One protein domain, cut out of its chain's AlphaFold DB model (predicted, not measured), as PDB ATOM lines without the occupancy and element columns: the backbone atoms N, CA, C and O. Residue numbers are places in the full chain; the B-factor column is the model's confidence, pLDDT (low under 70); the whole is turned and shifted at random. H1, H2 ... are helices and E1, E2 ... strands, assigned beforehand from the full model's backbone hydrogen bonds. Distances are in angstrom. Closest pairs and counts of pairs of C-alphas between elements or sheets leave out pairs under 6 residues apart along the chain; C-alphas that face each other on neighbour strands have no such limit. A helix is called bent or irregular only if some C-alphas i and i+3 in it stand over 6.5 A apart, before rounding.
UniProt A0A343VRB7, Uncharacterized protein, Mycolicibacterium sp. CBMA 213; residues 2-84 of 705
ATOM      1  N   GLY A   2     104.231  93.303 135.929       43.34
ATOM      2  CA  GLY A   2     105.054  93.559 134.728       43.34
ATOM      3  C   GLY A   2     106.142  92.522 134.389       43.34
ATOM      4  O   GLY A   2     106.449  92.338 133.219       43.34
ATOM      5  N   TYR A   3     106.684  91.794 135.373       43.47
ATOM      6  CA  TYR A   3     107.744  90.799 135.130       43.47
ATOM      7  C   TYR A   3     107.225  89.474 134.538       43.47
ATOM      8  O   TYR A   3     107.907  88.851 133.735       43.47
ATOM      9  N   ILE A   4     106.003  89.057 134.898       42.19
ATOM     10  CA  ILE A   4     105.415  87.781 134.446       42.19
ATOM     11  C   ILE A   4     104.840  87.914 133.026       42.19
ATOM     12  O   ILE A   4     104.961  86.986 132.234       42.19
ATOM     13  N   ALA A   5     104.297  89.083 132.659       52.88
ATOM     14  CA  ALA A   5     103.804  89.342 131.301       52.88
ATOM     15  C   ALA A   5     104.932  89.375 130.248       52.88
ATOM     16  O   ALA A   5     104.741  88.899 129.134       52.88
ATOM     17  N   ARG A   6     106.134  89.852 130.611       55.97
ATOM     18  CA  ARG A   6     107.304  89.844 129.712       55.97
ATOM     19  C   ARG A   6     107.816  88.442 129.380       55.97
ATOM     20  O   ARG A   6     108.408  88.267 128.323       55.97
ATOM     21  N   MET A   7     107.575  87.445 130.234       55.91
ATOM     22  CA  MET A   7     108.030  86.067 129.991       55.91
ATOM     23  C   MET A   7     107.224  85.330 128.909       55.91
ATOM     24  O   MET A   7     107.683  84.300 128.430       55.91
ATOM     25  N   ALA A   8     106.051  85.841 128.519       71.38
ATOM     26  CA  ALA A   8     105.213  85.257 127.467       71.38
ATOM     27  C   ALA A   8     105.352  85.967 126.107       71.38
ATOM     28  O   ALA A   8     104.712  85.568 125.140       71.38
ATOM     29  N   MET A   9     106.155  87.032 126.027       81.69
ATOM     30  CA  MET A   9     106.349  87.788 124.793       81.69
ATOM     31  C   MET A   9     107.446  87.169 123.938       81.69
ATOM     32  O   MET A   9     108.471  86.718 124.453       81.69
ATOM     33  N   SER A  10     107.263  87.202 122.618       87.44
ATOM     34  CA  SER A  10     108.304  86.732 121.713       87.44
ATOM     35  C   SER A  10     109.583  87.578 121.859       87.44
ATOM     36  O   SER A  10     109.510  88.788 122.120       87.44
ATOM     37  N   PRO A  11     110.769  86.987 121.631       89.44
ATOM     38  CA  PRO A  11     112.032  87.719 121.664       89.44
ATOM     39  C   PRO A  11     112.082  88.918 120.704       89.44
ATOM     40  O   PRO A  11     112.724  89.915 121.018       89.44
ATOM     41  N   TYR A  12     111.365  88.864 119.575       90.56
ATOM     42  CA  TYR A  12     111.252  89.991 118.645       90.56
ATOM     43  C   TYR A  12     110.451  91.158 119.244       90.56
ATOM     44  O   TYR A  12     110.819  92.316 119.069       90.56
ATOM     45  N   ALA A  13     109.373  90.870 119.980       89.56
ATOM     46  CA  ALA A  13     108.540  91.896 120.606       89.56
ATOM     47  C   ALA A  13     109.300  92.694 121.668       89.56
ATOM     48  O   ALA A  13     109.180  93.918 121.722       89.56
ATOM     49  N   LEU A  14     110.143  92.013 122.449       87.31
ATOM     50  CA  LEU A  14     110.966  92.621 123.498       87.31
ATOM     51  C   LEU A  14     111.998  93.635 122.976       87.31
ATOM     52  O   LEU A  14     112.531  94.406 123.766       87.31
ATOM     53  N   GLN A  15     112.290  93.639 121.674       85.38
ATOM     54  CA  GLN A  15     113.237  94.579 121.069       85.38
ATOM     55  C   GLN A  15     112.584  95.874 120.575       85.38
ATOM     56  O   GLN A  15     113.290  96.837 120.282       85.38
ATOM     57  N   THR A  16     111.258  95.901 120.458       87.88
ATOM     58  CA  THR A  16     110.537  97.052 119.901       87.88
ATOM     59  C   THR A  16     110.257  98.120 120.938       87.88
ATOM     60  O   THR A  16     110.080  97.829 122.123       87.88
ATOM     61  N   LYS A  17     110.084  99.358 120.471       86.81
ATOM     62  CA  LYS A  17     109.613 100.454 121.328       86.81
ATOM     63  C   LYS A  17     108.165 100.304 121.796       86.81
ATOM     64  O   LYS A  17     107.750 100.982 122.731       86.81
ATOM     65  N   TRP A  18     107.372  99.428 121.170       89.69
ATOM     66  CA  TRP A  18     105.927  99.328 121.414       89.69
ATOM     67  C   TRP A  18     105.563  99.066 122.876       89.69
ATOM     68  O   TRP A  18     104.489  99.460 123.334       89.69
ATOM     69  N   TYR A  19     106.451  98.416 123.618       89.06
ATOM     70  CA  TYR A  19     106.216  98.007 124.998       89.06
ATOM     71  C   TYR A  19     106.878  98.930 126.026       89.06
ATOM     72  O   TYR A  19     106.761  98.680 127.227       89.06
ATOM     73  N   GLU A  20     107.513 100.014 125.575       86.94
ATOM     74  CA  GLU A  20     108.110 101.026 126.439       86.94
ATOM     75  C   GLU A  20     107.092 102.115 126.810       86.94
ATOM     76  O   GLU A  20     106.331 102.572 125.951       86.94
ATOM     77  N   PRO A  21     107.025 102.534 128.087       89.31
ATOM     78  CA  PRO A  21     106.016 103.472 128.557       89.31
ATOM     79  C   PRO A  21     106.415 104.929 128.271       89.31
ATOM     80  O   PRO A  21     106.793 105.663 129.179       89.31
ATOM     81  N   TRP A  22     106.334 105.357 127.010       86.94
ATOM     82  CA  TRP A  22     106.684 106.727 126.588       86.94
ATOM     83  C   TRP A  22     105.480 107.608 126.240       86.94
ATOM     84  O   TRP A  22     105.610 108.822 126.084       86.94
ATOM     85  N   LEU A  23     104.280 107.036 126.127       89.31
ATOM     86  CA  LEU A  23     103.090 107.802 125.772       89.31
ATOM     87  C   LEU A  23     102.548 108.543 126.990       89.31
ATOM     88  O   LEU A  23     102.179 107.922 127.982       89.31
ATOM     89  N   THR A  24     102.464 109.867 126.905       91.00
ATOM     90  CA  THR A  24     101.823 110.712 127.915       91.00
ATOM     91  C   THR A  24     100.305 110.720 127.727       91.00
ATOM     92  O   THR A  24      99.775 110.210 126.739       91.00
ATOM     93  N   VAL A  25      99.585 111.350 128.661       92.62
ATOM     94  CA  VAL A  25      98.133 111.576 128.537       92.62
ATOM     95  C   VAL A  25      97.783 112.253 127.209       92.62
ATOM     96  O   VAL A  25      96.797 111.871 126.585       92.62
ATOM     97  N   ASP A  26      98.589 113.224 126.777       90.50
ATOM     98  CA  ASP A  26      98.345 113.974 125.546       90.50
ATOM     99  C   ASP A  26      98.570 113.090 124.312       90.50
ATOM    100  O   ASP A  26      97.720 113.064 123.429       90.50
ATOM    101  N   HIS A  27      99.620 112.257 124.295       90.44
ATOM    102  CA  HIS A  27      99.841 111.291 123.208       90.44
ATOM    103  C   HIS A  27      98.675 110.300 123.075       90.44
ATOM    104  O   HIS A  27      98.162 110.076 121.980       90.44
ATOM    105  N   VAL A  28      98.216 109.727 124.195       92.56
ATOM    106  CA  VAL A  28      97.088 108.781 124.198       92.56
ATOM    107  C   VAL A  28      95.796 109.463 123.744       92.56
ATOM    108  O   VAL A  28      95.015 108.875 122.994       92.56
ATOM    109  N   ALA A  29      95.576 110.708 124.167       91.38
ATOM    110  CA  ALA A  29      94.434 111.507 123.745       91.38
ATOM    111  C   ALA A  29      94.450 111.760 122.229       91.38
ATOM    112  O   ALA A  29      93.422 111.571 121.581       91.38
ATOM    113  N   THR A  30      95.615 112.085 121.664       90.25
ATOM    114  CA  THR A  30      95.809 112.262 120.220       90.25
ATOM    115  C   THR A  30      95.523 110.975 119.446       90.25
ATOM    116  O   THR A  30      94.718 110.999 118.517       90.25
ATOM    117  N   ILE A  31      96.082 109.829 119.861       90.12
ATOM    118  CA  ILE A  31      95.840 108.523 119.210       90.12
ATOM    119  C   ILE A  31      94.343 108.181 119.187       90.12
ATOM    120  O   ILE A  31      93.821 107.734 118.167       90.12
ATOM    121  N   LEU A  32      93.641 108.413 120.300       91.06
ATOM    122  CA  LEU A  32      92.210 108.128 120.430       91.06
ATOM    123  C   LEU A  32      91.309 109.263 119.910       91.06
ATOM    124  O   LEU A  32      90.087 109.127 119.956       91.06
ATOM    125  N   SER A  33      91.888 110.369 119.425       89.12
ATOM    126  CA  SER A  33      91.173 111.578 118.985       89.12
ATOM    127  C   SER A  33      90.176 112.109 120.027       89.12
ATOM    128  O   SER A  33      89.040 112.475 119.719       89.12
ATOM    129  N   VAL A  34      90.599 112.147 121.291       91.56
ATOM    130  CA  VAL A  34      89.831 112.692 122.420       91.56
ATOM    131  C   VAL A  34      90.606 113.809 123.110       91.56
ATOM    132  O   VAL A  34      91.779 114.043 122.840       91.56
ATOM    133  N   LYS A  35      89.962 114.518 124.040       92.88
ATOM    134  CA  LYS A  35      90.660 115.515 124.861       92.88
ATOM    135  C   LYS A  35      91.488 114.813 125.951       92.88
ATOM    136  O   LYS A  35      91.003 113.832 126.520       92.88
ATOM    137  N   PRO A  36      92.647 115.356 126.367       93.81
ATOM    138  CA  PRO A  36      93.430 114.827 127.496       93.81
ATOM    139  C   PRO A  36      92.610 114.616 128.777       93.81
ATOM    140  O   PRO A  36      92.811 113.658 129.522       93.81
ATOM    141  N   GLN A  37      91.617 115.479 129.015       93.25
ATOM    142  CA  GLN A  37      90.700 115.352 130.147       93.25
ATOM    143  C   GLN A  37      89.863 114.065 130.104       93.25
ATOM    144  O   GLN A  37      89.598 113.480 131.152       93.25
ATOM    145  N   THR A  38      89.489 113.597 128.912       91.69
ATOM    146  CA  THR A  38      88.754 112.342 128.716       91.69
ATOM    147  C   THR A  38      89.602 111.143 129.131       91.69
ATOM    148  O   THR A  38      89.105 110.259 129.821       91.69
ATOM    149  N   ILE A  39      90.905 111.148 128.828       92.44
ATOM    150  CA  ILE A  39      91.828 110.101 129.289       92.44
ATOM    151  C   ILE A  39      91.928 110.091 130.821       92.44
ATOM    152  O   ILE A  39      91.863 109.032 131.442       92.44
ATOM    153  N   ARG A  40      92.002 111.264 131.466       90.69
ATOM    154  CA  ARG A  40      91.990 111.355 132.941       90.69
ATOM    155  C   ARG A  40      90.681 110.833 133.541       90.69
ATOM    156  O   ARG A  40      90.709 110.191 134.587       90.69
ATOM    157  N   GLN A  41      89.549 111.069 132.877       88.69
ATOM    158  CA  GLN A  41      88.249 110.526 133.283       88.69
ATOM    159  C   GLN A  41      88.183 109.003 133.133       88.69
ATOM    160  O   GLN A  41      87.667 108.349 134.034       88.69
ATOM    161  N   TYR A  42      88.750 108.430 132.064       88.94
ATOM    162  CA  TYR A  42      88.852 106.973 131.910       88.94
ATOM    163  C   TYR A  42      89.653 106.318 133.041       88.94
ATOM    164  O   TYR A  42      89.324 105.211 133.453       88.94
ATOM    165  N   LEU A  43      90.651 107.015 133.593       87.88
ATOM    166  CA  LEU A  43      91.418 106.532 134.748       87.88
ATOM    167  C   LEU A  43      90.702 106.706 136.088       87.88
ATOM    168  O   LEU A  43      90.911 105.907 136.995       87.88
ATOM    169  N   ALA A  44      89.905 107.767 136.235       83.44
ATOM    170  CA  ALA A  44      89.190 108.071 137.473       83.44
ATOM    171  C   ALA A  44      87.852 107.320 137.602       83.44
ATOM    172  O   ALA A  44      87.335 107.163 138.707       83.44
ATOM    173  N   GLY A  45      87.260 106.912 136.479       69.31
ATOM    174  CA  GLY A  45      85.915 106.357 136.427       69.31
ATOM    175  C   GLY A  45      85.845 104.858 136.718       69.31
ATOM    176  O   GLY A  45      86.616 104.065 136.192       69.31
ATOM    177  N   THR A  46      84.806 104.451 137.451       54.78
ATOM    178  CA  THR A  46      84.256 103.082 137.476       54.78
ATOM    179  C   THR A  46      83.452 102.792 136.197       54.78
ATOM    180  O   THR A  46      82.279 102.422 136.258       54.78
ATOM    181  N   GLY A  47      84.031 103.078 135.028       55.62
ATOM    182  CA  GLY A  47      83.385 102.871 133.730       55.62
ATOM    183  C   GLY A  47      83.193 101.386 133.396       55.62
ATOM    184  O   GLY A  47      83.898 100.529 133.919       55.62
ATOM    185  N   ALA A  48      82.231 101.086 132.515       56.66
ATOM    186  CA  ALA A  48      81.895  99.721 132.093       56.66
ATOM    187  C   ALA A  48      82.933  99.075 131.147       56.66
ATOM    188  O   ALA A  48      82.943  97.854 131.011       56.66
ATOM    189  N   GLU A  49      83.804  99.867 130.509       68.00
ATOM    190  CA  GLU A  49      84.891  99.374 129.650       68.00
ATOM    191  C   GLU A  49      86.250  99.469 130.365       68.00
ATOM    192  O   GLU A  49      86.597 100.540 130.874       68.00
ATOM    193  N   PRO A  50      87.051  98.388 130.390       82.00
ATOM    194  CA  PRO A  50      88.368  98.397 131.012       82.00
ATOM    195  C   PRO A  50      89.370  99.194 130.161       82.00
ATOM    196  O   PRO A  50      89.862  98.715 129.140       82.00
ATOM    197  N   PHE A  51      89.695 100.416 130.590       90.88
ATOM    198  CA  PHE A  51      90.760 101.227 129.990       90.88
ATOM    199  C   PHE A  51      92.153 100.812 130.519       90.88
ATOM    200  O   PHE A  51      92.273 100.506 131.713       90.88
ATOM    201  N   PRO A  52      93.219 100.816 129.688       92.50
ATOM    202  CA  PRO A  52      94.566 100.448 130.119       92.50
ATOM    203  C   PRO A  52      95.088 101.320 131.265       92.50
ATOM    204  O   PRO A  52      95.092 102.552 131.194       92.50
ATOM    205  N   GLN A  53      95.588 100.674 132.316       93.19
ATOM    206  CA  GLN A  53      96.277 101.366 133.404       93.19
ATOM    207  C   GLN A  53      97.686 101.793 132.958       93.19
ATOM    208  O   GLN A  53      98.342 101.031 132.242       93.19
ATOM    209  N   PRO A  54      98.175 102.975 133.378       93.00
ATOM    210  CA  PRO A  54      99.524 103.423 133.046       93.00
ATOM    211  C   PRO A  54     100.569 102.462 133.623       93.00
ATOM    212  O   PRO A  54     100.458 102.016 134.767       93.00
ATOM    213  N   GLN A  55     101.595 102.152 132.832       92.88
ATOM    214  CA  GLN A  55     102.658 101.216 133.212       92.88
ATOM    215  C   GLN A  55     103.788 101.893 133.991       92.88
ATOM    216  O   GLN A  55     104.500 101.216 134.733       92.88
ATOM    217  N   ALA A  56     103.944 103.210 133.846       89.69
ATOM    218  CA  ALA A  56     104.946 103.986 134.564       89.69
ATOM    219  C   ALA A  56     104.418 105.363 134.988       89.69
ATOM    220  O   ALA A  56     103.381 105.843 134.518       89.69
ATOM    221  N   LYS A  57     105.160 105.983 135.909       87.62
ATOM    222  CA  LYS A  57     105.018 107.391 136.275       87.62
ATOM    223  C   LYS A  57     106.396 108.049 136.267       87.62
ATOM    224  O   LYS A  57     107.119 107.918 137.252       87.62
ATOM    225  N   ALA A  58     106.755 108.731 135.184       80.94
ATOM    226  CA  ALA A  58     107.942 109.585 135.136       80.94
ATOM    227  C   ALA A  58     107.539 111.021 135.484       80.94
ATOM    228  O   ALA A  58     106.521 111.510 134.994       80.94
ATOM    229  N   ASP A  59     108.281 111.666 136.385       82.62
ATOM    230  CA  ASP A  59     108.036 113.049 136.827       82.62
ATOM    231  C   ASP A  59     106.587 113.319 137.274       82.62
ATOM    232  O   ASP A  59     105.997 114.370 137.022       82.62
ATOM    233  N   GLY A  60     105.969 112.318 137.912       84.31
ATOM    234  CA  GLY A  60     104.581 112.382 138.379       84.31
ATOM    235  C   GLY A  60     103.516 112.289 137.277       84.31
ATOM    236  O   GLY A  60     102.325 112.352 137.584       84.31
ATOM    237  N   ARG A  61     103.904 112.098 136.011       87.56
ATOM    238  CA  ARG A  61     102.993 111.976 134.864       87.56
ATOM    239  C   ARG A  61     102.748 110.511 134.521       87.56
ATOM    240  O   ARG A  61     103.681 109.722 134.435       87.56
ATOM    241  N   ASN A  62     101.483 110.147 134.313       93.38
ATOM    242  CA  ASN A  62     101.112 108.803 133.865       93.38
ATOM    243  C   ASN A  62     101.661 108.538 132.459       93.38
ATOM    244  O   ASN A  62     101.497 109.380 131.573       93.38
ATOM    245  N   GLN A  63     102.255 107.360 132.274       92.06
ATOM    246  CA  GLN A  63     102.792 106.914 130.997       92.06
ATOM    247  C   GLN A  63     102.267 105.533 130.600       92.06
ATOM    248  O   GLN A  63     102.172 104.621 131.430       92.06
ATOM    249  N   TRP A  64     101.967 105.386 129.313       93.69
ATOM    250  CA  TRP A  64     101.528 104.152 128.670       93.69
ATOM    251  C   TRP A  64     102.520 103.727 127.597       93.69
ATOM    252  O   TRP A  64     103.226 104.552 127.021       93.69
ATOM    253  N   SER A  65     102.541 102.440 127.291       91.94
ATOM    254  CA  SER A  65     103.186 101.916 126.100       91.94
ATOM    255  C   SER A  65     102.211 101.911 124.933       91.94
ATOM    256  O   SER A  65     101.009 101.689 125.126       91.94
ATOM    257  N   SER A  66     102.722 102.091 123.717       91.81
ATOM    258  CA  SER A  66     101.898 102.060 122.506       91.81
ATOM    259  C   SER A  66     101.140 100.742 122.362       91.81
ATOM    260  O   SER A  66      99.949 100.763 122.079       91.81
ATOM    261  N   ALA A  67     101.776  99.610 122.680       92.69
ATOM    262  CA  ALA A  67     101.147  98.290 122.675       92.69
ATOM    263  C   ALA A  67      99.881  98.238 123.542       92.69
ATOM    264  O   ALA A  67      98.847  97.775 123.080       92.69
ATOM    265  N   SER A  68      99.916  98.789 124.763       94.25
ATOM    266  CA  SER A  68      98.747  98.772 125.657       94.25
ATOM    267  C   SER A  68      97.547  99.534 125.082       94.25
ATOM    268  O   SER A  68      96.399  99.132 125.273       94.25
ATOM    269  N   ILE A  69      97.813 100.617 124.348       94.81
ATOM    270  CA  ILE A  69      96.787 101.442 123.707       94.81
ATOM    271  C   ILE A  69      96.299 100.788 122.412       94.81
ATOM    272  O   ILE A  69      95.095 100.759 122.164       94.81
ATOM    273  N   TYR A  70      97.196 100.222 121.607       93.94
ATOM    274  CA  TYR A  70      96.832  99.524 120.376       93.94
ATOM    275  C   TYR A  70      96.042  98.243 120.654       93.94
ATOM    276  O   TYR A  70      95.024  98.023 120.004       93.94
ATOM    277  N   ASP A  71      96.411  97.460 121.668       93.81
ATOM    278  CA  ASP A  71      95.641  96.290 122.111       93.81
ATOM    279  C   ASP A  71      94.239  96.693 122.590       93.81
ATOM    280  O   ASP A  71      93.249  96.021 122.289       93.81
ATOM    281  N   PHE A  72      94.125  97.829 123.288       94.06
ATOM    282  CA  PHE A  72      92.827  98.381 123.665       94.06
ATOM    283  C   PHE A  72      91.988  98.762 122.443       94.06
ATOM    284  O   PHE A  72      90.802  98.429 122.406       94.06
ATOM    285  N   ILE A  73      92.586  99.405 121.434       93.38
ATOM    286  CA  ILE A  73      91.907  99.735 120.175       93.38
ATOM    287  C   ILE A  73      91.432  98.463 119.465       93.38
ATOM    288  O   ILE A  73      90.255  98.363 119.120       93.38
ATOM    289  N   LEU A  74      92.315  97.476 119.305       92.31
ATOM    290  CA  LEU A  74      92.026  96.205 118.637       92.31
ATOM    291  C   LEU A  74      90.895  95.433 119.331       92.31
ATOM    292  O   LEU A  74      90.024  94.888 118.656       92.31
ATOM    293  N   GLY A  75      90.891  95.397 120.668       92.50
ATOM    294  CA  GLY A  75      89.911  94.639 121.445       92.50
ATOM    295  C   GLY A  75      88.590  95.365 121.713       92.50
ATOM    296  O   GLY A  75      87.552  94.716 121.801       92.50
ATOM    297  N   ASN A  76      88.612  96.695 121.858       92.25
ATOM    298  CA  ASN A  76      87.474  97.455 122.397       92.25
ATOM    299  C   ASN A  76      87.009  98.604 121.496       92.25
ATOM    300  O   ASN A  76      85.886  99.078 121.656       92.25
ATOM    301  N   ARG A  77      87.840  99.088 120.561       90.88
ATOM    302  CA  ARG A  77      87.523 100.260 119.728       90.88
ATOM    303  C   ARG A  77      87.839 100.029 118.244       90.88
ATOM    304  O   ARG A  77      88.648 100.762 117.671       90.88
ATOM    305  N   PRO A  78      87.176  99.061 117.582       89.44
ATOM    306  CA  PRO A  78      87.471  98.703 116.194       89.44
ATOM    307  C   PRO A  78      87.271  99.856 115.192       89.44
ATOM    308  O   PRO A  78      87.855  99.854 114.113       89.44
ATOM    309  N   GLN A  79      86.494 100.883 115.539       90.62
ATOM    310  CA  GLN A  79      86.367 102.098 114.730       90.62
ATOM    311  C   GLN A  79      87.672 102.908 114.613       90.62
ATOM    312  O   GLN A  79      87.773 103.743 113.723       90.62
ATOM    313  N   TYR A  80      88.658 102.672 115.487       90.31
ATOM    314  CA  TYR A  80      89.975 103.316 115.448       90.31
ATOM    315  C   TYR A  80      91.072 102.382 114.917       90.31
ATOM    316  O   TYR A  80      92.249 102.661 115.113       90.31
ATOM    317  N   LEU A  81      90.728 101.276 114.244       89.44
ATOM    318  CA  LEU A  81      91.723 100.334 113.705       89.44
ATOM    319  C   LEU A  81      92.741 100.994 112.771       89.44
ATOM    320  O   LEU A  81      93.901 100.592 112.768       89.44
ATOM    321  N   SER A  82      92.326 102.007 112.011       89.12
ATOM    322  CA  SER A  82      93.205 102.793 111.142       89.12
ATOM    323  C   SER A  82      94.240 103.617 111.916       89.12
ATOM    324  O   SER A  82      95.196 104.089 111.322       89.12
ATOM    325  N   ARG A  83      94.110 103.767 113.240       89.38
ATOM    326  CA  ARG A  83      95.080 104.455 114.110       89.38
ATOM    327  C   ARG A  83      96.173 103.529 114.645       89.38
ATOM    328  O   ARG A  83      97.111 104.011 115.277       89.38
ATOM    329  N   VAL A  84      96.050 102.216 114.434       91.25
ATOM    330  CA  VAL A  84      97.077 101.234 114.803       91.25
ATOM    331  C   VAL A  84      98.091 101.140 113.658       91.25
ATOM    332  O   VAL A  84      97.701 100.717 112.570       91.25
TER     333      VAL A  84
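AT A GLANCE: This is residues 2 to 84 of the 705 residues of an uncharacterized protein of Mycolicibacterium sp. CBMA 213 (UniProt A0A343VRB7). What does the model look like? A small cluster of short helices, with H2 and H3 as a V, H4 near H2 and H5 turning back after H4, has a two-strand hairpin, E1 and E2, near the beginning of H2, while the first residues form an arm reaching away from it, with H1 at its start and residues 7 to 12 sticking out free. What is it built of? The 83 printed residues include five named helices and two named strands in the order H1, H2, H3, E1, E2, H4, H5; the class is mostly helix, and the sheet, E1 - E2, is antiparallel. How large is it? It is compact, with a radius of gyration of the C-alphas of 13.0 A, and the C-alphas span 35 by 32 by 22 A.

HOW THE PARTS SIT: How does the printed part start? H1, residues 2 to 6, touches no helix. H2, residues 25 to 31, touches H3, residues 36 to 44, opposite ways at a steep tilt of 69 degrees, only just short of about perpendicular; their closest C-alphas, of Ala 29 and Pro 36, are 5.1 A apart. What follows? E1, residues 56 to 58, and E2, residues 61 to 63, form a hairpin, with N 58 and O 61 at 3.3 A and N 61 and O 58 at 2.9 A, within hydrogen-bond range. The closest C-alphas of H2 and E2, of Val 25 and Asn 62, are 6.7 A apart. Where are the last helices? H4, residues 66 to 76, is close to H2 but not clearly touching, the C-alphas of Val 28 and Ile 69 being closest at 7.4 A. H5, residues 78 to 83, and H4 only just touch, only at the corner, with 3 pairs of C-alphas within 8 A, the closest those of Ile 73 and Tyr 80 at 6.2 A. Are the helix backbones complete? Every O i to N i+4 pair is within hydrogen-bond range in H2, H3 and H4; H1 has 0 of 1, with 0 of 2 O i to N i+3 pairs, and H5 0 of 2, with 2 of 3.

IN THESE COORDINATES: Where are the anchors? H1 begins at C-alpha 2 (105.054, 93.559, 134.728), and H5 ends at C-alpha 83 (95.080, 104.455, 114.110). How long are the longer elements? H4 measures 15.1 A, H3 12.8 A and H2 10.1 A. Is a helix irregular? H5 is, with C-alphas 79 and 82 at 7.8 A.

THE WHOLE: Which links are long? H1 to H2, with 18 residues, and H3 to E1, with 11, are long links; the printed part has no cut. How far does it reach? The two C-alphas farthest apart, of Pro 11 and Gln 37, are 35.9 A apart. Where is confidence low? Residues 2 to 7 and 45 to 49 have pLDDT under 70; the mean of the printed part is 85.1.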